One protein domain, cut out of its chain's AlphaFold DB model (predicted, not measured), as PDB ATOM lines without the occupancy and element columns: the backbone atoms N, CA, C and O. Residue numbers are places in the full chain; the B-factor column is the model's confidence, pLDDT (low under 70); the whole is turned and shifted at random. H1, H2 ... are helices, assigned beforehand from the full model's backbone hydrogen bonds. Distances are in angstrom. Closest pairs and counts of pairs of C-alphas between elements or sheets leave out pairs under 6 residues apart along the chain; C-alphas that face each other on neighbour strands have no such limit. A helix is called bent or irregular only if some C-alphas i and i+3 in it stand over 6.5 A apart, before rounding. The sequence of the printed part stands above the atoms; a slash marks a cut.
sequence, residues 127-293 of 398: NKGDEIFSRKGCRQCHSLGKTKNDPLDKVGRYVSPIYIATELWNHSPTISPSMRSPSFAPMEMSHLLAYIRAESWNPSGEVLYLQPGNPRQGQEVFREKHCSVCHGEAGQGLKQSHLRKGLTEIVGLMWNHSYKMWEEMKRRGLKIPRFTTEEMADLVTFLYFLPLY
ATOM      1  N   ASN A 127     108.340 171.248 123.149       97.56
ATOM      2  CA  ASN A 127     109.233 172.396 123.313       97.56
ATOM      3  C   ASN A 127     110.639 172.067 122.807       97.56
ATOM      4  O   ASN A 127     111.279 172.891 122.156       97.56
ATOM      5  N   LYS A 128     111.100 170.831 123.040       97.69
ATOM      6  CA  LYS A 128     112.342 170.342 122.426       97.69
ATOM      7  C   LYS A 128     112.223 170.289 120.906       97.69
ATOM      8  O   LYS A 128     113.173 170.629 120.207       97.69
ATOM      9  N   GLY A 129     111.066 169.869 120.393       96.50
ATOM     10  CA  GLY A 129     110.784 169.853 118.960       96.50
ATOM     11  C   GLY A 129     110.875 171.238 118.332       96.50
ATOM     12  O   GLY A 129     111.504 171.383 117.285       96.50
ATOM     13  N   ASP A 130     110.342 172.255 119.009       97.38
ATOM     14  CA  ASP A 130     110.422 173.646 118.570       97.38
ATOM     15  C   ASP A 130     111.869 174.167 118.511       97.38
ATOM     16  O   ASP A 130     112.323 174.755 117.517       97.38
ATOM     17  N   GLU A 131     112.637 173.887 119.567       97.38
ATOM     18  CA  GLU A 131     114.054 174.232 119.629       97.38
ATOM     19  C   GLU A 131     114.824 173.568 118.480       97.38
ATOM     20  O   GLU A 131     115.612 174.222 117.796       97.38
ATOM     21  N   ILE A 132     114.562 172.284 118.217       96.56
ATOM     22  CA  ILE A 132     115.162 171.530 117.111       96.56
ATOM     23  C   ILE A 132     114.780 172.145 115.760       96.56
ATOM     24  O   ILE A 132     115.670 172.374 114.938       96.56
ATOM     25  N   PHE A 133     113.496 172.439 115.536       94.38
ATOM     26  CA  PHE A 133     112.985 173.020 114.289       94.38
ATOM     27  C   PHE A 133     113.649 174.372 113.985       94.38
ATOM     28  O   PHE A 133     114.002 174.669 112.840       94.38
ATOM     29  N   SER A 134     113.903 175.171 115.024       93.81
ATOM     30  CA  SER A 134     114.617 176.446 114.925       93.81
ATOM     31  C   SER A 134     116.125 176.258 114.719       93.81
ATOM     32  O   SER A 134     116.693 176.746 113.739       93.81
ATOM     33  N   ARG A 135     116.786 175.516 115.614       94.88
ATOM     34  CA  ARG A 135     118.248 175.337 115.666       94.88
ATOM     35  C   ARG A 135     118.803 174.610 114.444       94.88
ATOM     36  O   ARG A 135     119.912 174.913 114.011       94.88
ATOM     37  N   LYS A 136     118.053 173.657 113.884       92.69
ATOM     38  CA  LYS A 136     118.435 172.927 112.663       92.69
ATOM     39  C   LYS A 136     118.024 173.648 111.373       92.69
ATOM     40  O   LYS A 136     118.260 173.120 110.291       92.69
ATOM     41  N   GLY A 137     117.454 174.852 111.481       90.00
ATOM     42  CA  GLY A 137     117.168 175.726 110.346       90.00
ATOM     43  C   GLY A 137     115.919 175.361 109.544       90.00
ATOM     44  O   GLY A 137     115.723 175.930 108.475       90.00
ATOM     45  N   CYS A 138     115.052 174.468 110.036       90.44
ATOM     46  CA  CYS A 138     113.840 174.051 109.321       90.44
ATOM     47  C   CYS A 138     112.930 175.252 109.000       90.44
ATOM     48  O   CYS A 138     112.422 175.352 107.885       90.44
ATOM     49  N   ARG A 139     112.828 176.216 109.932       89.56
ATOM     50  CA  ARG A 139     112.064 177.476 109.783       89.56
ATOM     51  C   ARG A 139     112.496 178.364 108.612       89.56
ATOM     52  O   ARG A 139     111.762 179.274 108.248       89.56
ATOM     53  N   GLN A 140     113.691 178.161 108.055       87.19
ATOM     54  CA  GLN A 140     114.184 178.991 106.950       87.19
ATOM     55  C   GLN A 140     113.436 178.708 105.642       87.19
ATOM     56  O   GLN A 140     113.351 179.588 104.788       87.19
ATOM     57  N   CYS A 141     112.883 177.500 105.503       86.69
ATOM     58  CA  CYS A 141     112.196 177.053 104.292       86.69
ATOM     59  C   CYS A 141     110.767 176.590 104.580       86.69
ATOM     60  O   CYS A 141     109.859 176.903 103.814       86.69
ATOM     61  N   HIS A 142     110.576 175.865 105.682       90.38
ATOM     62  CA  HIS A 142     109.305 175.252 106.032       90.38
ATOM     63  C   HIS A 142     108.495 176.128 106.974       90.38
ATOM     64  O   HIS A 142     109.035 176.779 107.874       90.38
ATOM     65  N   SER A 143     107.178 176.072 106.805       89.50
ATOM     66  CA  SER A 143     106.230 176.779 107.656       89.50
ATOM     67  C   SER A 143     105.170 175.844 108.245       89.50
ATOM     68  O   SER A 143     104.934 174.740 107.746       89.50
ATOM     69  N   LEU A 144     104.585 176.275 109.362       88.50
ATOM     70  CA  LEU A 144     103.513 175.601 110.092       88.50
ATOM     71  C   LEU A 144     102.424 176.638 110.372       88.50
ATOM     72  O   LEU A 144     102.741 177.794 110.662       88.50
ATOM     73  N   GLY A 145     101.157 176.243 110.250       78.81
ATOM     74  CA  GLY A 145     100.013 177.120 110.467       78.81
ATOM     75  C   GLY A 145      99.777 178.090 109.304       78.81
ATOM     76  O   GLY A 145     100.550 179.016 109.106       78.81
ATOM     77  N   LYS A 146      98.694 177.898 108.528       66.25
ATOM     78  CA  LYS A 146      98.155 178.786 107.453       66.25
ATOM     79  C   LYS A 146      99.163 179.716 106.742       66.25
ATOM     80  O   LYS A 146      98.882 180.893 106.506       66.25
ATOM     81  N   THR A 147     100.319 179.204 106.353       66.81
ATOM     82  CA  THR A 147     101.397 179.985 105.735       66.81
ATOM     83  C   THR A 147     101.748 179.399 104.369       66.81
ATOM     84  O   THR A 147     101.393 178.267 104.049       66.81
ATOM     85  N   LYS A 148     102.314 180.228 103.480       60.22
ATOM     86  CA  LYS A 148     102.413 179.905 102.041       60.22
ATOM     87  C   LYS A 148     103.697 179.175 101.630       60.22
ATOM     88  O   LYS A 148     103.701 178.581 100.556       60.22
ATOM     89  N   ASN A 149     104.765 179.214 102.429       64.81
ATOM     90  CA  ASN A 149     106.061 178.655 102.029       64.81
ATOM     91  C   ASN A 149     106.218 177.219 102.537       64.81
ATOM     92  O   ASN A 149     106.337 177.014 103.740       64.81
ATOM     93  N   ASP A 150     106.197 176.261 101.608       73.06
ATOM     94  CA  ASP A 150     106.382 174.817 101.829       73.06
ATOM     95  C   ASP A 150     105.791 174.292 103.161       73.06
ATOM     96  O   ASP A 150     106.529 173.958 104.099       73.06
ATOM     97  N   PRO A 151     104.450 174.323 103.294       84.69
ATOM     98  CA  PRO A 151     103.774 174.050 104.554       84.69
ATOM     99  C   PRO A 151     103.881 172.576 104.955       84.69
ATOM    100  O   PRO A 151     103.504 171.676 104.199       84.69
ATOM    101  N   LEU A 152     104.293 172.332 106.200       90.19
ATOM    102  CA  LEU A 152     104.372 170.989 106.782       90.19
ATOM    103  C   LEU A 152     103.069 170.545 107.464       90.19
ATOM    104  O   LEU A 152     103.027 169.463 108.047       90.19
ATOM    105  N   ASP A 153     101.979 171.314 107.337       88.56
ATOM    106  CA  ASP A 153     100.690 171.032 107.993       88.56
ATOM    107  C   ASP A 153     100.130 169.636 107.662       88.56
ATOM    108  O   ASP A 153      99.388 169.041 108.444       88.56
ATOM    109  N   LYS A 154     100.475 169.091 106.487       87.06
ATOM    110  CA  LYS A 154     100.090 167.728 106.097       87.06
ATOM    111  C   LYS A 154     100.782 166.671 106.949       87.06
ATOM    112  O   LYS A 154     100.137 165.698 107.319       87.06
ATOM    113  N   VAL A 155     102.053 166.873 107.298       87.06
ATOM    114  CA  VAL A 155     102.822 165.953 108.149       87.06
ATOM    115  C   VAL A 155     102.169 165.836 109.523       87.06
ATOM    116  O   VAL A 155     102.045 164.731 110.047       87.06
ATOM    117  N   GLY A 156     101.678 166.950 110.073       84.88
ATOM    118  CA  GLY A 156     100.997 166.956 111.366       84.88
ATOM    119  C   GLY A 156      99.677 166.183 111.412       84.88
ATOM    120  O   GLY A 156      99.189 165.907 112.503       84.88
ATOM    121  N   ARG A 157      99.115 165.773 110.266       86.56
ATOM    122  CA  ARG A 157      97.915 164.918 110.221       86.56
ATOM    123  C   ARG A 157      98.225 163.437 110.432       86.56
ATOM    124  O   ARG A 157      97.318 162.686 110.774       86.56
ATOM    125  N   TYR A 158      99.473 163.003 110.238       86.19
ATOM    126  CA  TYR A 158      99.857 161.591 110.315       86.19
ATOM    127  C   TYR A 158     100.478 161.234 111.671       86.19
ATOM    128  O   TYR A 158     101.459 161.838 112.120       86.19
ATOM    129  N   VAL A 159      99.951 160.183 112.304       81.25
ATOM    130  CA  VAL A 159     100.476 159.649 113.582       81.25
ATOM    131  C   VAL A 159     101.741 158.816 113.375       81.25
ATOM    132  O   VAL A 159     102.633 158.791 114.223       81.25
ATOM    133  N   SER A 160     101.844 158.144 112.234       86.25
ATOM    134  CA  SER A 160     102.988 157.295 111.911       86.25
ATOM    135  C   SER A 160     104.180 158.123 111.402       86.25
ATOM    136  O   SER A 160     103.972 159.024 110.584       86.25
ATOM    137  N   PRO A 161     105.432 157.824 111.816       90.12
ATOM    138  CA  PRO A 161     106.626 158.484 111.276       90.12
ATOM    139  C   PRO A 161     106.907 158.108 109.811       90.12
ATOM    140  O   PRO A 161     107.759 158.714 109.168       90.12
ATOM    141  N   ILE A 162     106.192 157.128 109.255       92.56
ATOM    142  CA  ILE A 162     106.384 156.679 107.874       92.56
ATOM    143  C   ILE A 162     106.094 157.790 106.867       92.56
ATOM    144  O   ILE A 162     106.846 157.950 105.913       92.56
ATOM    145  N   TYR A 163     105.057 158.602 107.094       91.88
ATOM    146  CA  TYR A 163     104.727 159.676 106.158       91.88
ATOM    147  C   TYR A 163     105.867 160.697 106.046       91.88
ATOM    148  O   TYR A 163     106.295 161.028 104.942       91.88
ATOM    149  N   ILE A 164     106.431 161.137 107.181       91.56
ATOM    150  CA  ILE A 164     107.582 162.048 107.147       91.56
ATOM    151  C   ILE A 164     108.811 161.374 106.529       91.56
ATOM    152  O   ILE A 164     109.565 162.041 105.834       91.56
ATOM    153  N   ALA A 165     109.001 160.063 106.711       94.06
ATOM    154  CA  ALA A 165     110.090 159.324 106.075       94.06
ATOM    155  C   ALA A 165     109.981 159.357 104.545       94.06
ATOM    156  O   ALA A 165     110.967 159.639 103.859       94.06
ATOM    157  N   THR A 166     108.776 159.116 104.020       95.00
ATOM    158  CA  THR A 166     108.472 159.186 102.587       95.00
ATOM    159  C   THR A 166     108.734 160.580 102.038       95.00
ATOM    160  O   THR A 166     109.434 160.720 101.034       95.00
ATOM    161  N   GLU A 167     108.204 161.612 102.701       92.00
ATOM    162  CA  GLU A 167     108.369 162.998 102.263       92.00
ATOM    163  C   GLU A 167     109.835 163.423 102.326       92.00
ATOM    164  O   GLU A 167     110.366 163.895 101.326       92.00
ATOM    165  N   LEU A 168     110.536 163.169 103.435       91.50
ATOM    166  CA  LEU A 168     111.962 163.474 103.568       91.50
ATOM    167  C   LEU A 168     112.787 162.817 102.452       91.50
ATOM    168  O   LEU A 168     113.586 163.496 101.803       91.50
ATOM    169  N   TRP A 169     112.579 161.525 102.180       93.44
ATOM    170  CA  TRP A 169     113.314 160.822 101.128       93.44
ATOM    171  C   TRP A 169     113.027 161.384  99.733       93.44
ATOM    172  O   TRP A 169     113.947 161.625  98.953       93.44
ATOM    173  N   ASN A 170     111.751 161.583  99.402       93.31
ATOM    174  CA  ASN A 170     111.332 161.978  98.059       93.31
ATOM    175  C   ASN A 170     111.570 163.465  97.769       93.31
ATOM    176  O   ASN A 170     111.820 163.825  96.617       93.31
ATOM    177  N   HIS A 171     111.453 164.324  98.782       88.75
ATOM    178  CA  HIS A 171     111.603 165.770  98.658       88.75
ATOM    179  C   HIS A 171     113.079 166.181  98.626       88.75
ATOM    180  O   HIS A 171     113.463 167.059  97.855       88.75
ATOM    181  N   SER A 172     113.937 165.530  99.414       83.25
ATOM    182  CA  SER A 172     115.313 165.988  99.627       83.25
ATOM    183  C   SER A 172     116.204 166.079  98.378       83.25
ATOM    184  O   SER A 172     116.932 167.066  98.274       83.25
ATOM    185  N   PRO A 173     116.111 165.187  97.369       84.12
ATOM    186  CA  PRO A 173     116.827 165.366  96.102       84.12
ATOM    187  C   PRO A 173     116.449 166.637  95.322       84.12
ATOM    188  O   PRO A 173     117.144 166.990  94.371       84.12
ATOM    189  N   THR A 174     115.351 167.309  95.686       80.81
ATOM    190  CA  THR A 174     114.916 168.578  95.078       80.81
ATOM    191  C   THR A 174     115.456 169.812  95.813       80.81
ATOM    192  O   THR A 174     115.413 170.916  95.272       80.81
ATOM    193  N   ILE A 175     116.006 169.632  97.020       78.50
ATOM    194  CA  ILE A 175     116.613 170.697  97.822       78.50
ATOM    195  C   ILE A 175     117.967 171.102  97.219       78.50
ATOM    196  O   ILE A 175     118.708 170.273  96.685       78.50
ATOM    197  N   SER A 176     118.316 172.391  97.330       66.81
ATOM    198  CA  SER A 176     119.607 172.923  96.877       66.81
ATOM    199  C   SER A 176     120.798 172.101  97.405       66.81
ATOM    200  O   SER A 176     120.904 171.911  98.620       66.81
ATOM    201  N   PRO A 177     121.769 171.716  96.550       68.06
ATOM    202  CA  PRO A 177     122.991 171.021  96.971       68.06
ATOM    203  C   PRO A 177     123.850 171.801  97.975       68.06
ATOM    204  O   PRO A 177     124.688 171.214  98.654       68.06
ATOM    205  N   SER A 178     123.671 173.125  98.060       67.94
ATOM    206  CA  SER A 178     124.362 173.979  99.032       67.94
ATOM    207  C   SER A 178     123.791 173.879 100.450       67.94
ATOM    208  O   SER A 178     124.431 174.344 101.395       67.94
ATOM    209  N   MET A 179     122.607 173.282 100.623       70.00
ATOM    210  CA  MET A 179     122.008 173.088 101.936       70.00
ATOM    211  C   MET A 179     122.703 171.933 102.654       70.00
ATOM    212  O   MET A 179     122.628 170.774 102.243       70.00
ATOM    213  N   ARG A 180     123.360 172.243 103.775       72.06
ATOM    214  CA  ARG A 180     123.857 171.209 104.679       72.06
ATOM    215  C   ARG A 180     122.666 170.570 105.371       72.06
ATOM    216  O   ARG A 180     122.009 171.216 106.184       72.06
ATOM    217  N   SER A 181     122.415 169.303 105.073       77.31
ATOM    218  CA  SER A 181     121.289 168.626 105.692       77.31
ATOM    219  C   SER A 181     121.490 168.407 107.186       77.31
ATOM    220  O   SER A 181     122.588 168.019 107.608       77.31
ATOM    221  N   PRO A 182     120.450 168.654 107.998       88.44
ATOM    222  CA  PRO A 182     120.514 168.378 109.419       88.44
ATOM    223  C   PRO A 182     120.646 166.875 109.654       88.44
ATOM    224  O   PRO A 182     120.009 166.085 108.973       88.44
ATOM    225  N   SER A 183     121.431 166.471 110.648       91.19
ATOM    226  CA  SER A 183     121.374 165.110 111.187       91.19
ATOM    227  C   SER A 183     120.536 165.091 112.461       91.19
ATOM    228  O   SER A 183     120.613 166.045 113.236       91.19
ATOM    229  N   PHE A 184     119.808 164.014 112.724       92.31
ATOM    230  CA  PHE A 184     119.019 163.830 113.942       92.31
ATOM    231  C   PHE A 184     119.708 162.869 114.911       92.31
ATOM    232  O   PHE A 184     120.094 161.762 114.533       92.31
ATOM    233  N   ALA A 185     119.875 163.295 116.158       92.44
ATOM    234  CA  ALA A 185     120.233 162.423 117.268       92.44
ATOM    235  C   ALA A 185     119.019 161.558 117.681       92.44
ATOM    236  O   ALA A 185     117.895 161.839 117.241       92.44
ATOM    237  N   PRO A 186     119.208 160.527 118.530       88.50
ATOM    238  CA  PRO A 186     118.091 159.773 119.097       88.50
ATOM    239  C   PRO A 186     117.028 160.709 119.689       88.50
ATOM    240  O   PRO A 186     117.370 161.745 120.260       88.50
ATOM    241  N   MET A 187     115.749 160.364 119.526       90.25
ATOM    242  CA  MET A 187     114.571 161.155 119.927       90.25
ATOM    243  C   MET A 187     114.366 162.519 119.247       90.25
ATOM    244  O   MET A 187     113.242 163.018 119.279       90.25
ATOM    245  N   GLU A 188     115.361 163.133 118.589       94.69
ATOM    246  CA  GLU A 188     115.167 164.457 117.965       94.69
ATOM    247  C   GLU A 188     114.062 164.437 116.897       94.69
ATOM    248  O   GLU A 188     113.286 165.384 116.808       94.69
ATOM    249  N   MET A 189     113.943 163.352 116.123       93.06
ATOM    250  CA  MET A 189     112.855 163.186 115.151       93.06
ATOM    251  C   MET A 189     111.485 163.058 115.841       93.06
ATOM    252  O   MET A 189     110.506 163.644 115.387       93.06
ATOM    253  N   SER A 190     111.414 162.350 116.970       92.75
ATOM    254  CA  SER A 190     110.185 162.188 117.759       92.75
ATOM    255  C   SER A 190     109.732 163.525 118.354       92.75
ATOM    256  O   SER A 190     108.559 163.882 118.245       92.75
ATOM    257  N   HIS A 191     110.668 164.317 118.892       95.69
ATOM    258  CA  HIS A 191     110.434 165.700 119.325       95.69
ATOM    259  C   HIS A 191     109.937 166.585 118.177       95.69
ATOM    260  O   HIS A 191     108.929 167.277 118.317       95.69
ATOM    261  N   LEU A 192     110.600 166.520 117.021       94.75
ATOM    262  CA  LEU A 192     110.228 167.289 115.838       94.75
ATOM    263  C   LEU A 192     108.799 166.977 115.376       94.75
ATOM    264  O   LEU A 192     108.027 167.889 115.100       94.75
ATOM    265  N   LEU A 193     108.431 165.694 115.332       93.00
ATOM    266  CA  LEU A 193     107.083 165.263 114.968       93.00
ATOM    267  C   LEU A 193     106.031 165.709 115.985       93.00
ATOM    268  O   LEU A 193     104.927 166.067 115.581       93.00
ATOM    269  N   ALA A 194     106.353 165.716 117.281       93.62
ATOM    270  CA  ALA A 194     105.451 166.236 118.305       93.62
ATOM    271  C   ALA A 194     105.172 167.735 118.112       93.62
ATOM    272  O   ALA A 194     104.014 168.144 118.130       93.62
ATOM    273  N   TYR A 195     106.216 168.526 117.849       95.25
ATOM    274  CA  TYR A 195     106.087 169.949 117.532       95.25
ATOM    275  C   TYR A 195     105.278 170.190 116.251       95.25
ATOM    276  O   TYR A 195     104.273 170.896 116.278       95.25
ATOM    277  N   ILE A 196     105.647 169.535 115.143       93.19
ATOM    278  CA  ILE A 196     104.948 169.681 113.857       93.19
ATOM    279  C   ILE A 196     103.459 169.362 114.007       93.19
ATOM    280  O   ILE A 196     102.629 170.101 113.487       93.19
ATOM    281  N   ARG A 197     103.097 168.289 114.718       90.75
ATOM    282  CA  ARG A 197     101.690 167.914 114.937       90.75
ATOM    283  C   ARG A 197     100.913 168.955 115.729       90.75
ATOM    284  O   ARG A 197      99.779 169.238 115.361       90.75
ATOM    285  N   ALA A 198     101.508 169.504 116.785       91.19
ATOM    286  CA  ALA A 198     100.848 170.495 117.630       91.19
ATOM    287  C   ALA A 198     100.585 171.813 116.885       91.19
ATOM    288  O   ALA A 198      99.521 172.403 117.046       91.19
ATOM    289  N   GLU A 199     101.524 172.234 116.038       92.81
ATOM    290  CA  GLU A 199     101.464 173.518 115.328       92.81
ATOM    291  C   GLU A 199     100.788 173.438 113.948       92.81
ATOM    292  O   GLU A 199     100.511 174.461 113.315       92.81
ATOM    293  N   SER A 200     100.519 172.231 113.442       90.94
ATOM    294  CA  SER A 200      99.904 172.043 112.125       90.94
ATOM    295  C   SER A 200      98.450 172.514 112.094       90.94
ATOM    296  O   SER A 200      97.613 172.121 112.908       90.94
ATOM    297  N   TRP A 201      98.099 173.283 111.065       87.06
ATOM    298  CA  TRP A 201      96.722 173.673 110.797       87.06
ATOM    299  C   TRP A 201      95.886 172.473 110.322       87.06
ATOM    300  O   TRP A 201      95.931 172.064 109.154       87.06
ATOM    301  N   ASN A 202      95.058 171.946 111.227       85.50
ATOM    302  CA  ASN A 202      94.151 170.827 110.976       85.50
ATOM    303  C   ASN A 202      92.707 171.132 111.437       85.50
ATOM    304  O   ASN A 202      92.263 170.643 112.473       85.50
ATOM    305  N   PRO A 203      91.946 171.948 110.684       81.62
ATOM    306  CA  PRO A 203      90.620 172.407 111.098       81.62
ATOM    307  C   PRO A 203      89.560 171.302 111.081       81.62
ATOM    308  O   PRO A 203      88.542 171.441 111.748       81.62
ATOM    309  N   SER A 204      89.774 170.223 110.320       84.19
ATOM    310  CA  SER A 204      88.902 169.046 110.338       84.19
ATOM    311  C   SER A 204      89.134 168.167 111.569       84.19
ATOM    312  O   SER A 204      88.316 167.290 111.833       84.19
ATOM    313  N   GLY A 205      90.243 168.359 112.296       80.88
ATOM    314  CA  GLY A 205      90.675 167.454 113.362       80.88
ATOM    315  C   GLY A 205      91.002 166.043 112.861       80.88
ATOM    316  O   GLY A 205      91.070 165.113 113.659       80.88
ATOM    317  N   GLU A 206      91.172 165.861 111.548       84.44
ATOM    318  CA  GLU A 206      91.391 164.550 110.942       84.44
ATOM    319  C   GLU A 206      92.773 164.016 111.323       84.44
ATOM    320  O   GLU A 206      93.793 164.657 111.064       84.44
ATOM    321  N   VAL A 207      92.807 162.826 111.915       81.88
ATOM    322  CA  VAL A 207      94.040 162.124 112.269       81.88
ATOM    323  C   VAL A 207      94.148 160.885 111.393       81.88
ATOM    324  O   VAL A 207      93.296 159.999 111.445       81.88
ATOM    325  N   LEU A 208      95.201 160.831 110.580       83.00
ATOM    326  CA  LEU A 208      95.442 159.752 109.636       83.00
ATOM    327  C   LEU A 208      96.337 158.683 110.265       83.00
ATOM    328  O   LEU A 208      97.469 158.938 110.698       83.00
ATOM    329  N   TYR A 209      95.811 157.463 110.273       78.81
ATOM    330  CA  TYR A 209      96.506 156.266 110.722       78.81
ATOM    331  C   TYR A 209      97.014 155.494 109.512       78.81
ATOM    332  O   TYR A 209      96.271 155.258 108.561       78.81
ATOM    333  N   LEU A 210      98.276 155.084 109.568       79.12
ATOM    334  CA  LEU A 210      98.857 154.168 108.597       79.12
ATOM    335  C   LEU A 210      99.010 152.809 109.269       79.12
ATOM    336  O   LEU A 210      99.540 152.733 110.380       79.12
ATOM    337  N   GLN A 211      98.539 151.758 108.601       80.19
ATOM    338  CA  GLN A 211      98.795 150.398 109.057       80.19
ATOM    339  C   GLN A 211     100.302 150.114 109.005       80.19
ATOM    340  O   GLN A 211     101.002 150.680 108.160       80.19
ATOM    341  N   PRO A 212     100.828 149.269 109.902       83.19
ATOM    342  CA  PRO A 212     102.191 148.774 109.775       83.19
ATOM    343  C   PRO A 212     102.419 148.160 108.401       83.19
ATOM    344  O   PRO A 212     101.516 147.535 107.843       83.19
ATOM    345  N   GLY A 213     103.625 148.342 107.876       91.44
ATOM    346  CA  GLY A 213     104.000 147.704 106.628       91.44
ATOM    347  C   GLY A 213     104.141 146.195 106.787       91.44
ATOM    348  O   GLY A 213     104.243 145.669 107.897       91.44
ATOM    349  N   ASN A 214     104.197 145.508 105.659       91.69
ATOM    350  CA  ASN A 214     104.489 144.092 105.555       91.69
ATOM    351  C   ASN A 214     106.012 143.901 105.374       91.69
ATOM    352  O   ASN A 214     106.549 144.260 104.323       91.69
ATOM    353  N   PRO A 215     106.741 143.325 106.357       89.75
ATOM    354  CA  PRO A 215     108.180 143.068 106.250       89.75
ATOM    355  C   PRO A 215     108.617 142.288 105.002       89.75
ATOM    356  O   PRO A 215     109.703 142.537 104.481       89.75
ATOM    357  N   ARG A 216     107.795 141.351 104.512       87.69
ATOM    358  CA  ARG A 216     108.090 140.578 103.295       87.69
ATOM    359  C   ARG A 216     108.053 141.475 102.065       87.69
ATOM    360  O   ARG A 216     109.031 141.510 101.321       87.69
ATOM    361  N   GLN A 217     106.979 142.247 101.901       92.31
ATOM    362  CA  GLN A 217     106.903 143.258 100.840       92.31
ATOM    363  C   GLN A 217     108.036 144.280 100.985       92.31
ATOM    364  O   GLN A 217     108.625 144.705  99.998       92.31
ATOM    365  N   GLY A 218     108.428 144.614 102.216       93.50
ATOM    366  CA  GLY A 218     109.533 145.528 102.487       93.50
ATOM    367  C   GLY A 218     110.879 145.019 101.988       93.50
ATOM    368  O   GLY A 218     111.669 145.802 101.461       93.50
ATOM    369  N   GLN A 219     111.131 143.711 102.084       91.38
ATOM    370  CA  GLN A 219     112.311 143.086 101.487       91.38
ATOM    371  C   GLN A 219     112.269 143.149  99.952       91.38
ATOM    372  O   GLN A 219     113.296 143.389  99.311       91.38
ATOM    373  N   GLU A 220     111.094 142.962  99.348       93.31
ATOM    374  CA  GLU A 220     110.918 143.115  97.901       93.31
ATOM    375  C   GLU A 220     111.199 144.554  97.469       93.31
ATOM    376  O   GLU A 220     112.048 144.765  96.604       93.31
ATOM    377  N   VAL A 221     110.607 145.540  98.149       96.19
ATOM    378  CA  VAL A 221     110.882 146.969  97.948       96.19
ATOM    379  C   VAL A 221     112.377 147.259  98.105       96.19
ATOM    380  O   VAL A 221     112.968 147.940  97.269       96.19
ATOM    381  N   PHE A 222     113.031 146.711  99.131       94.62
ATOM    382  CA  PHE A 222     114.466 146.878  99.365       94.62
ATOM    383  C   PHE A 222     115.314 146.382  98.181       94.62
ATOM    384  O   PHE A 222     116.270 147.045  97.767       94.62
ATOM    385  N   ARG A 223     114.956 145.235  97.599       93.75
ATOM    386  CA  ARG A 223     115.629 144.665  96.423       93.75
ATOM    387  C   ARG A 223     115.319 145.456  95.151       93.75
ATOM    388  O   ARG A 223     116.231 145.812  94.406       93.75
ATOM    389  N   GLU A 224     114.049 145.754  94.905       95.50
ATOM    390  CA  GLU A 224     113.568 146.410  93.684       95.50
ATOM    391  C   GLU A 224     114.011 147.867  93.579       95.50
ATOM    392  O   GLU A 224     114.326 148.346  92.491       95.50
ATOM    393  N   LYS A 225     114.126 148.563  94.712       96.19
ATOM    394  CA  LYS A 225     114.668 149.927  94.789       96.19
ATOM    395  C   LYS A 225     116.201 149.941  94.889       96.19
ATOM    396  O   LYS A 225     116.790 150.990  95.147       96.19
ATOM    397  N   HIS A 226     116.847 148.795  94.644       94.88
ATOM    398  CA  HIS A 226     118.298 148.599  94.568       94.88
ATOM    399  C   HIS A 226     119.079 148.870  95.866       94.88
ATOM    400  O   HIS A 226     120.297 149.055  95.824       94.88
ATOM    401  N   CYS A 227     118.426 148.839  97.031       94.88
ATOM    402  CA  CYS A 227     119.099 148.980  98.324       94.88
ATOM    403  C   CYS A 227     120.082 147.817  98.568       94.88
ATOM    404  O   CYS A 227     121.183 148.019  99.093       94.88
ATOM    405  N   SER A 228     119.726 146.608  98.110       93.62
ATOM    406  CA  SER A 228     120.543 145.394  98.255       93.62
ATOM    407  C   SER A 228     121.903 145.461  97.557       93.62
ATOM    408  O   SER A 228     122.842 144.799  97.995       93.62
ATOM    409  N   VAL A 229     122.062 146.320  96.543       93.88
ATOM    410  CA  VAL A 229     123.325 146.485  95.799       93.88
ATOM    411  C   VAL A 229     124.486 146.887  96.716       93.88
ATOM    412  O   VAL A 229     125.632 146.522  96.456       93.88
ATOM    413  N   CYS A 230     124.203 147.640  97.782       93.88
ATOM    414  CA  CYS A 230     125.212 148.051  98.762       93.88
ATOM    415  C   CYS A 230     125.013 147.382 100.125       93.88
ATOM    416  O   CYS A 230     125.988 147.090 100.813       93.88
ATOM    417  N   HIS A 231     123.766 147.131 100.519       92.19
ATOM    418  CA  HIS A 231     123.437 146.621 101.847       92.19
ATOM    419  C   HIS A 231     123.275 145.091 101.910       92.19
ATOM    420  O   HIS A 231     123.026 144.556 102.987       92.19
ATOM    421  N   GLY A 232     123.470 144.381 100.793       89.44
ATOM    422  CA  GLY A 232     123.319 142.928 100.683       89.44
ATOM    423  C   GLY A 232     121.867 142.493 100.466       89.44
ATOM    424  O   GLY A 232     120.941 143.202 100.841       89.44
ATOM    425  N   GLU A 233     121.664 141.319  99.860       83.81
ATOM    426  CA  GLU A 233     120.334 140.797  99.473       83.81
ATOM    427  C   GLU A 233     119.309 140.737 100.614       83.81
ATOM    428  O   GLU A 233     118.124 140.978 100.404       83.81
ATOM    429  N   ALA A 234     119.762 140.458 101.830       78.56
ATOM    430  CA  ALA A 234     118.927 140.387 103.021       78.56
ATOM    431  C   ALA A 234     119.295 141.478 104.037       78.56
ATOM    432  O   ALA A 234     119.056 141.317 105.229       78.56
ATOM    433  N   GLY A 235     119.930 142.570 103.599       84.75
ATOM    434  CA  GLY A 235     120.331 143.663 104.484       84.75
ATOM    435  C   GLY A 235     121.496 143.329 105.424       84.75
ATOM    436  O   GLY A 235     121.753 144.083 106.354       84.75
ATOM    437  N   GLN A 236     122.238 142.242 105.201       83.88
ATOM    438  CA  GLN A 236     123.361 141.820 106.054       83.88
ATOM    439  C   GLN A 236     124.534 142.816 106.111       83.88
ATOM    440  O   GLN A 236     125.373 142.741 107.004       83.88
ATOM    441  N   GLY A 237     124.610 143.749 105.161       84.00
ATOM    442  CA  GLY A 237     125.544 144.875 105.192       84.00
ATOM    443  C   GLY A 237     125.098 146.013 106.119       84.00
ATOM    444  O   GLY A 237     125.863 146.950 106.352       84.00
ATOM    445  N   LEU A 238     123.872 145.961 106.649       86.00
ATOM    446  CA  LEU A 238     123.381 146.882 107.667       86.00
ATOM    447  C   LEU A 238     123.858 146.416 109.042       86.00
ATOM    448  O   LEU A 238     123.789 145.240 109.396       86.00
ATOM    449  N   LYS A 239     124.321 147.359 109.862       74.50
ATOM    450  CA  LYS A 239     124.674 147.081 111.256       74.50
ATOM    451  C   LYS A 239     123.397 146.873 112.080       74.50
ATOM    452  O   LYS A 239     122.844 147.831 112.612       74.50
ATOM    453  N   GLN A 240     122.956 145.621 112.191       67.56
ATOM    454  CA  GLN A 240     121.690 145.215 112.823       67.56
ATOM    455  C   GLN A 240     121.525 145.691 114.275       67.56
ATOM    456  O   GLN A 240     120.420 146.015 114.695       67.56
ATOM    457  N   SER A 241     122.616 145.822 115.036       59.72
ATOM    458  CA  SER A 241     122.576 146.356 116.408       59.72
ATOM    459  C   SER A 241     122.058 147.795 116.486       59.72
ATOM    460  O   SER A 241     121.455 148.181 117.484       59.72
ATOM    461  N   HIS A 242     122.238 148.589 115.426       61.84
ATOM    462  CA  HIS A 242     121.681 149.936 115.334       61.84
ATOM    463  C   HIS A 242     120.213 149.949 114.890       61.84
ATOM    464  O   HIS A 242     119.665 151.032 114.775       61.84
ATOM    465  N   LEU A 243     119.576 148.801 114.640       63.94
ATOM    466  CA  LEU A 243     118.181 148.709 114.190       63.94
ATOM    467  C   LEU A 243     117.230 148.117 115.245       63.94
ATOM    468  O   LEU A 243     116.032 148.069 115.003       63.94
ATOM    469  N   ARG A 244     117.721 147.745 116.442       69.69
ATOM    470  CA  ARG A 244     116.879 147.446 117.628       69.69
ATOM    471  C   ARG A 244     116.285 148.735 118.228       69.69
ATOM    472  O   ARG A 244     116.478 149.040 119.402       69.69
ATOM    473  N   LYS A 245     115.669 149.558 117.387       80.06
ATOM    474  CA  LYS A 245     115.177 150.903 117.693       80.06
ATOM    475  C   LYS A 245     113.737 151.031 117.221       80.06
ATOM    476  O   LYS A 245     113.300 150.233 116.400       80.06
ATOM    477  N   GLY A 246     113.008 152.021 117.721       87.44
ATOM    478  CA  GLY A 246     111.656 152.276 117.237       87.44
ATOM    479  C   GLY A 246     111.628 152.797 115.797       87.44
ATOM    480  O   GLY A 246     112.662 153.106 115.191       87.44
ATOM    481  N   LEU A 247     110.424 152.877 115.223       90.44
ATOM    482  CA  LEU A 247     110.254 153.250 113.813       90.44
ATOM    483  C   LEU A 247     110.789 154.658 113.523       90.44
ATOM    484  O   LEU A 247     111.394 154.888 112.479       90.44
ATOM    485  N   THR A 248     110.584 155.607 114.438       91.25
ATOM    486  CA  THR A 248     110.983 157.005 114.232       91.25
ATOM    487  C   THR A 248     112.501 157.162 114.223       91.25
ATOM    488  O   THR A 248     113.046 157.931 113.429       91.25
ATOM    489  N   GLU A 249     113.213 156.408 115.055       89.94
ATOM    490  CA  GLU A 249     114.666 156.424 115.085       89.94
ATOM    491  C   GLU A 249     115.263 155.722 113.857       89.94
ATOM    492  O   GLU A 249     116.242 156.220 113.301       89.94
ATOM    493  N   ILE A 250     114.640 154.646 113.349       91.81
ATOM    494  CA  ILE A 250     115.004 154.059 112.045       91.81
ATOM    495  C   ILE A 250     114.867 155.105 110.932       91.81
ATOM    496  O   ILE A 250     115.793 155.279 110.138       91.81
ATOM    497  N   VAL A 251     113.764 155.860 110.908       93.12
ATOM    498  CA  VAL A 251     113.560 156.963 109.953       93.12
ATOM    499  C   VAL A 251     114.651 158.033 110.091       93.12
ATOM    500  O   VAL A 251     115.215 158.477 109.088       93.12
ATOM    501  N   GLY A 252     115.017 158.406 111.320       92.50
ATOM    502  CA  GLY A 252     116.125 159.328 111.587       92.50
ATOM    503  C   GLY A 252     117.477 158.809 111.083       92.50
ATOM    504  O   GLY A 252     118.246 159.562 110.484       92.50
ATOM    505  N   LEU A 253     117.765 157.517 111.260       91.62
ATOM    506  CA  LEU A 253     118.981 156.877 110.751       91.62
ATOM    507  C   LEU A 253     119.008 156.826 109.220       91.62
ATOM    508  O   LEU A 253     120.042 157.140 108.625       91.62
ATOM    509  N   MET A 254     117.885 156.479 108.586       92.38
ATOM    510  CA  MET A 254     117.744 156.510 107.128       92.38
ATOM    511  C   MET A 254     118.013 157.912 106.586       92.38
ATOM    512  O   MET A 254     118.799 158.064 105.651       92.38
ATOM    513  N   TRP A 255     117.432 158.939 107.211       92.56
ATOM    514  CA  TRP A 255     117.677 160.336 106.861       92.56
ATOM    515  C   TRP A 255     119.148 160.729 107.027       92.56
ATOM    516  O   TRP A 255     119.758 161.269 106.111       92.56
ATOM    517  N   ASN A 256     119.762 160.405 108.163       91.94
ATOM    518  CA  ASN A 256     121.168 160.728 108.410       91.94
ATOM    519  C   ASN A 256     122.117 160.062 107.399       91.94
ATOM    520  O   ASN A 256     123.204 160.577 107.129       91.94
ATOM    521  N   HIS A 257     121.727 158.903 106.861       91.50
ATOM    522  CA  HIS A 257     122.503 158.159 105.875       91.50
ATOM    523  C   HIS A 257     122.187 158.549 104.417       91.50
ATOM    524  O   HIS A 257     122.978 158.242 103.523       91.50
ATOM    525  N   SER A 258     121.078 159.251 104.166       91.06
ATOM    526  CA  SER A 258     120.483 159.435 102.835       91.06
ATOM    527  C   SER A 258     121.418 160.081 101.815       91.06
ATOM    528  O   SER A 258     121.603 159.543 100.728       91.06
ATOM    529  N   TYR A 259     122.113 161.154 102.187       87.62
ATOM    530  CA  TYR A 259     123.037 161.857 101.294       87.62
ATOM    531  C   TYR A 259     124.191 160.979 100.821       87.62
ATOM    532  O   TYR A 259     124.537 161.003  99.643       87.62
ATOM    533  N   LYS A 260     124.750 160.159 101.721       89.88
ATOM    534  CA  LYS A 260     125.797 159.196 101.357       89.88
ATOM    535  C   LYS A 260     125.246 158.123 100.424       89.88
ATOM    536  O   LYS A 260     125.929 157.742  99.478       89.88
ATOM    537  N   MET A 261     124.012 157.664 100.663       92.75
ATOM    538  CA  MET A 261     123.344 156.725  99.760       92.75
ATOM    539  C   MET A 261     123.146 157.337  98.373       92.75
ATOM    540  O   MET A 261     123.492 156.704  97.384       92.75
ATOM    541  N   TRP A 262     122.653 158.570  98.275       90.69
ATOM    542  CA  TRP A 262     122.408 159.225  96.991       90.69
ATOM    543  C   TRP A 262     123.687 159.539  96.219       90.69
ATOM    544  O   TRP A 262     123.726 159.345  95.004       90.69
ATOM    545  N   GLU A 263     124.736 159.998  96.903       89.94
ATOM    546  CA  GLU A 263     126.047 160.228  96.295       89.94
ATOM    547  C   GLU A 263     126.613 158.926  95.719       89.94
ATOM    548  O   GLU A 263     127.029 158.886  94.560       89.94
ATOM    549  N   GLU A 264     126.544 157.836  96.487       92.62
ATOM    550  CA  GLU A 264     127.012 156.526  96.046       92.62
ATOM    551  C   GLU A 264     126.144 155.947  94.919       92.62
ATOM    552  O   GLU A 264     126.678 155.410  93.945       92.62
ATOM    553  N   MET A 265     124.818 156.106  94.989       93.69
ATOM    554  CA  MET A 265     123.897 155.744  93.906       93.69
ATOM    555  C   MET A 265     124.276 156.480  92.619       93.69
ATOM    556  O   MET A 265     124.477 155.842  91.586       93.69
ATOM    557  N   LYS A 266     124.473 157.803  92.689       91.81
ATOM    558  CA  LYS A 266     124.887 158.623  91.544       91.81
ATOM    559  C   LYS A 266     126.239 158.175  90.991       91.81
ATOM    560  O   LYS A 266     126.373 158.030  89.777       91.81
ATOM    561  N   ARG A 267     127.222 157.903  91.858       94.56
ATOM    562  CA  ARG A 267     128.552 157.404  91.467       94.56
ATOM    563  C   ARG A 267     128.475 156.067  90.722       94.56
ATOM    564  O   ARG A 267     129.280 155.821  89.830       94.56
ATOM    565  N   ARG A 268     127.505 155.217  91.069       94.94
ATOM    566  CA  ARG A 268     127.246 153.918  90.421       94.94
ATOM    567  C   ARG A 268     126.295 153.989  89.223       94.94
ATOM    568  O   ARG A 268     126.005 152.952  88.636       94.94
ATOM    569  N   GLY A 269     125.794 155.170  88.864       95.38
ATOM    570  CA  GLY A 269     124.805 155.325  87.792       95.38
ATOM    571  C   GLY A 269     123.406 154.803  88.147       95.38
ATOM    572  O   GLY A 269     122.595 154.573  87.252       95.38
ATOM    573  N   LEU A 270     123.110 154.616  89.436       93.88
ATOM    574  CA  LEU A 270     121.783 154.250  89.925       93.88
ATOM    575  C   LEU A 270     120.918 155.505  90.078       93.88
ATOM    576  O   LEU A 270     121.372 156.544  90.563       93.88
ATOM    577  N   LYS A 271     119.645 155.403  89.688       92.38
ATOM    578  CA  LYS A 271     118.658 156.456  89.955       92.38
ATOM    579  C   LYS A 271     118.267 156.416  91.429       92.38
ATOM    580  O   LYS A 271     118.029 155.338  91.965       92.38
ATOM    581  N   ILE A 272     118.150 157.587  92.056       92.56
ATOM    582  CA  ILE A 272     117.596 157.694  93.410       92.56
ATOM    583  C   ILE A 272     116.125 157.249  93.349       92.56
ATOM    584  O   ILE A 272     115.358 157.834  92.573       92.56
ATOM    585  N   PRO A 273     115.720 156.216  94.108       94.88
ATOM    586  CA  PRO A 273     114.351 155.726  94.075       94.88
ATOM    587  C   PRO A 273     113.392 156.735  94.707       94.88
ATOM    588  O   PRO A 273     113.765 157.474  95.617       94.88
ATOM    589  N   ARG A 274     112.137 156.714  94.250       95.44
ATOM    590  CA  ARG A 274     111.006 157.316  94.963       95.44
ATOM    591  C   ARG A 274     110.162 156.213  95.593       95.44
ATOM    592  O   ARG A 274     110.071 155.122  95.019       95.44
ATOM    593  N   PHE A 275     109.544 156.530  96.721       96.75
ATOM    594  CA  PHE A 275     108.676 155.619  97.466       96.75
ATOM    595  C   PHE A 275     107.243 156.145  97.532       96.75
ATOM    596  O   PHE A 275     107.047 157.350  97.713       96.75
ATOM    597  N   THR A 276     106.249 155.265  97.426       96.06
ATOM    598  CA  THR A 276     104.914 155.558  97.971       96.06
ATOM    599  C   THR A 276     104.941 155.477  99.502       96.06
ATOM    600  O   THR A 276     105.935 155.061 100.106       96.06
ATOM    601  N   THR A 277     103.864 155.902 100.161       93.25
ATOM    602  CA  THR A 277     103.755 155.791 101.624       93.25
ATOM    603  C   THR A 277     103.708 154.328 102.067       93.25
ATOM    604  O   THR A 277     104.316 153.978 103.073       93.25
ATOM    605  N   GLU A 278     103.050 153.468 101.291       94.50
ATOM    606  CA  GLU A 278     102.948 152.025 101.523       94.50
ATOM    607  C   GLU A 278     104.308 151.341 101.336       94.50
ATOM    608  O   GLU A 278     104.763 150.647 102.238       94.50
ATOM    609  N   GLU A 279     105.024 151.629 100.238       97.12
ATOM    610  CA  GLU A 279     106.372 151.081 100.016       97.12
ATOM    611  C   GLU A 279     107.342 151.480 101.141       97.12
ATOM    612  O   GLU A 279     108.174 150.678 101.567       97.12
ATOM    613  N   MET A 280     107.250 152.720 101.639       96.69
ATOM    614  CA  MET A 280     108.062 153.169 102.771       96.69
ATOM    615  C   MET A 280     107.645 152.489 104.081       96.69
ATOM    616  O   MET A 280     108.512 152.165 104.892       96.69
ATOM    617  N   ALA A 281     106.346 152.249 104.297       94.75
ATOM    618  CA  ALA A 281     105.857 151.508 105.460       94.75
ATOM    619  C   ALA A 281     106.445 150.098 105.480       94.75
ATOM    620  O   ALA A 281     107.011 149.676 106.491       94.75
ATOM    621  N   ASP A 282     106.352 149.404 104.348       95.19
ATOM    622  CA  ASP A 282     106.880 148.060 104.147       95.19
ATOM    623  C   ASP A 282     108.394 148.041 104.384       95.19
ATOM    624  O   ASP A 282     108.885 147.262 105.203       95.19
ATOM    625  N   LEU A 283     109.133 148.961 103.755       95.31
ATOM    626  CA  LEU A 283     110.584 149.081 103.894       95.31
ATOM    627  C   LEU A 283     111.021 149.336 105.344       95.31
ATOM    628  O   LEU A 283     111.884 148.626 105.857       95.31
ATOM    629  N   VAL A 284     110.455 150.337 106.022       94.00
ATOM    630  CA  VAL A 284     110.841 150.667 107.406       94.00
ATOM    631  C   VAL A 284     110.473 149.527 108.354       94.00
ATOM    632  O   VAL A 284     111.241 149.221 109.267       94.00
ATOM    633  N   THR A 285     109.348 148.847 108.116       92.31
ATOM    634  CA  THR A 285     108.963 147.682 108.920       92.31
ATOM    635  C   THR A 285     109.918 146.510 108.672       92.31
ATOM    636  O   THR A 285     110.380 145.894 109.628       92.31
ATOM    637  N   PHE A 286     110.324 146.247 107.429       91.19
ATOM    638  CA  PHE A 286     111.384 145.278 107.131       91.19
ATOM    639  C   PHE A 286     112.684 145.594 107.885       91.19
ATOM    640  O   PHE A 286     113.259 144.706 108.514       91.19
ATOM    641  N   LEU A 287     113.113 146.861 107.899       91.00
ATOM    642  CA  LEU A 287     114.303 147.295 108.636       91.00
ATOM    643  C   LEU A 287     114.165 147.106 110.156       91.00
ATOM    644  O   LEU A 287     115.146 146.753 110.808       91.00
ATOM    645  N   TYR A 288     112.965 147.290 110.715       90.25
ATOM    646  CA  TYR A 288     112.677 147.056 112.136       90.25
ATOM    647  C   TYR A 288     112.789 145.576 112.531       90.25
ATOM    648  O   TYR A 288     113.335 145.235 113.583       90.25
ATOM    649  N   PHE A 289     112.307 144.680 111.669       88.50
ATOM    650  CA  PHE A 289     112.435 143.234 111.868       88.50
ATOM    651  C   PHE A 289     113.820 142.705 111.467       88.50
ATOM    652  O   PHE A 289     114.140 141.557 111.772       88.50
ATOM    653  N   LEU A 290     114.673 143.532 110.845       86.00
ATOM    654  CA  LEU A 290     115.971 143.106 110.328       86.00
ATOM    655  C   LEU A 290     116.871 142.389 111.349       86.00
ATOM    656  O   LEU A 290     117.467 141.376 110.982       86.00
ATOM    657  N   PRO A 291     116.977 142.847 112.615       82.69
ATOM    658  CA  PRO A 291     117.808 142.189 113.624       82.69
ATOM    659  C   PRO A 291     117.410 140.744 113.944       82.69
ATOM    660  O   PRO A 291     118.202 140.025 114.548       82.69
ATOM    661  N   LEU A 292     116.208 140.310 113.559       76.88
ATOM    662  CA  LEU A 292     115.787 138.916 113.696       76.88
ATOM    663  C   LEU A 292     116.402 138.018 112.608       76.88
ATOM    664  O   LEU A 292     116.493 136.804 112.790       76.88
ATOM    665  N   TYR A 293     116.859 138.593 111.490       69.31
ATOM    666  CA  TYR A 293     117.498 137.872 110.391       69.31
ATOM    667  C   TYR A 293     119.018 137.958 110.520       69.31
ATOM    668  O   TYR A 293     119.631 138.871 109.977       69.31
TER     669      TYR A 293
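What this domain is: This is residues 127 to 293 of the 398 residues of an uncharacterized protein of Candidatus Aminicenantes bacterium RBG_16_63_16 (UniProt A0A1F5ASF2). Two helices, H2 and the arm H7a, lie side by side in the middle, with a crossed pair of helices at either end: H1 across H3 at one end, H4 across H8 at the other. H8 also crosses H2 and H7a; the short H5 and H6 lie at its end of the domain, H7b bends away from H7a, and residues 174 to 179 stick out. The printed part has 167 residues, with eight named helices, H1 to H8 in chain order, and no named strand: all helix. It is compact, with a radius of gyration of the C-alphas of 16.0 A and spans of 44 by 35 by 25 A.

Where its parts are: H1, residues 127 to 135, begins at C-alpha 127 (109.233, 172.396, 123.313) and is 12.2 A long. H2, residues 162 to 174, measures 19.4 A and is only just irregular: C-alphas 170 and 173 are 6.7 A apart. H3 is residues 188 to 199, 16.6 A, and H4 is residues 215 to 224, 14.1 A. H5, residues 228 to 231, and H6, residues 240 to 243, measure 4.8 A and 5.1 A. H7, residues 247 to 267, was assigned as one helix by its hydrogen bonds but is bent: C-alphas 256 and 259 are 7.4 A apart. Its arms H7a, residues 247 to 256, and H7b, residues 259 to 267, stand at a steep tilt of 53 degrees. H8, residues 277 to 292, measures 24.0 A, ends at C-alpha 292 (115.787, 138.916, 113.696) and is irregular, with C-alphas 288 and 291 7.2 A apart.

How they stand to each other: The hub is H8, touching four helices. It touches H4, about perpendicular but only just at 72 degrees; the closest C-alphas, of Gly 218 and Leu 283, are 4.0 A apart. With residues 284 to 288 alone it touches H7a, closest at the C-alphas of Leu 247 and Tyr 288, 6.9 A. Its residues 277 to 284 touch residues 162 to 166 of H2, closest at the C-alphas of Ile 162 and Ala 281, 5.7 A. Its residues 287 to 291 touch H6, closest at the C-alphas of Gln 240 and Pro 291, 5.0 A. H2 and H7a touch at a shallow tilt of 12 degrees, the same way; the C-alphas of Ala 165 and Val 251 are closest, 5.7 A. Residues 189 to 190 of H3 touch H7a, closest at the C-alphas of Met 189 and Gly 252, 6.2 A. H1 touches H3, about perpendicular at 78 degrees, closest at the C-alphas of Gly 129 and Leu 192, 4.1 A. H5 is close to H4 but not clearly touching, and H7b touches no helix. Every O i to N i+4 pair is within hydrogen-bond range in H1, H3, H4, H7a and H7b, against 7 of 9 in H2 and 10 of 12 in H8; H5 and H6 are too short for such a pair.

The domain as a whole: The C-alphas farthest apart, of Pro 203 and Arg 268, are 45.9 A apart. The printed part has no cut. The links H1 to H2, H2 to H3 and H3 to H4 are long. Mean pLDDT of the printed part is 87.9; residues 146 to 149, 176 to 178, 240 to 244 and 293 are under 70.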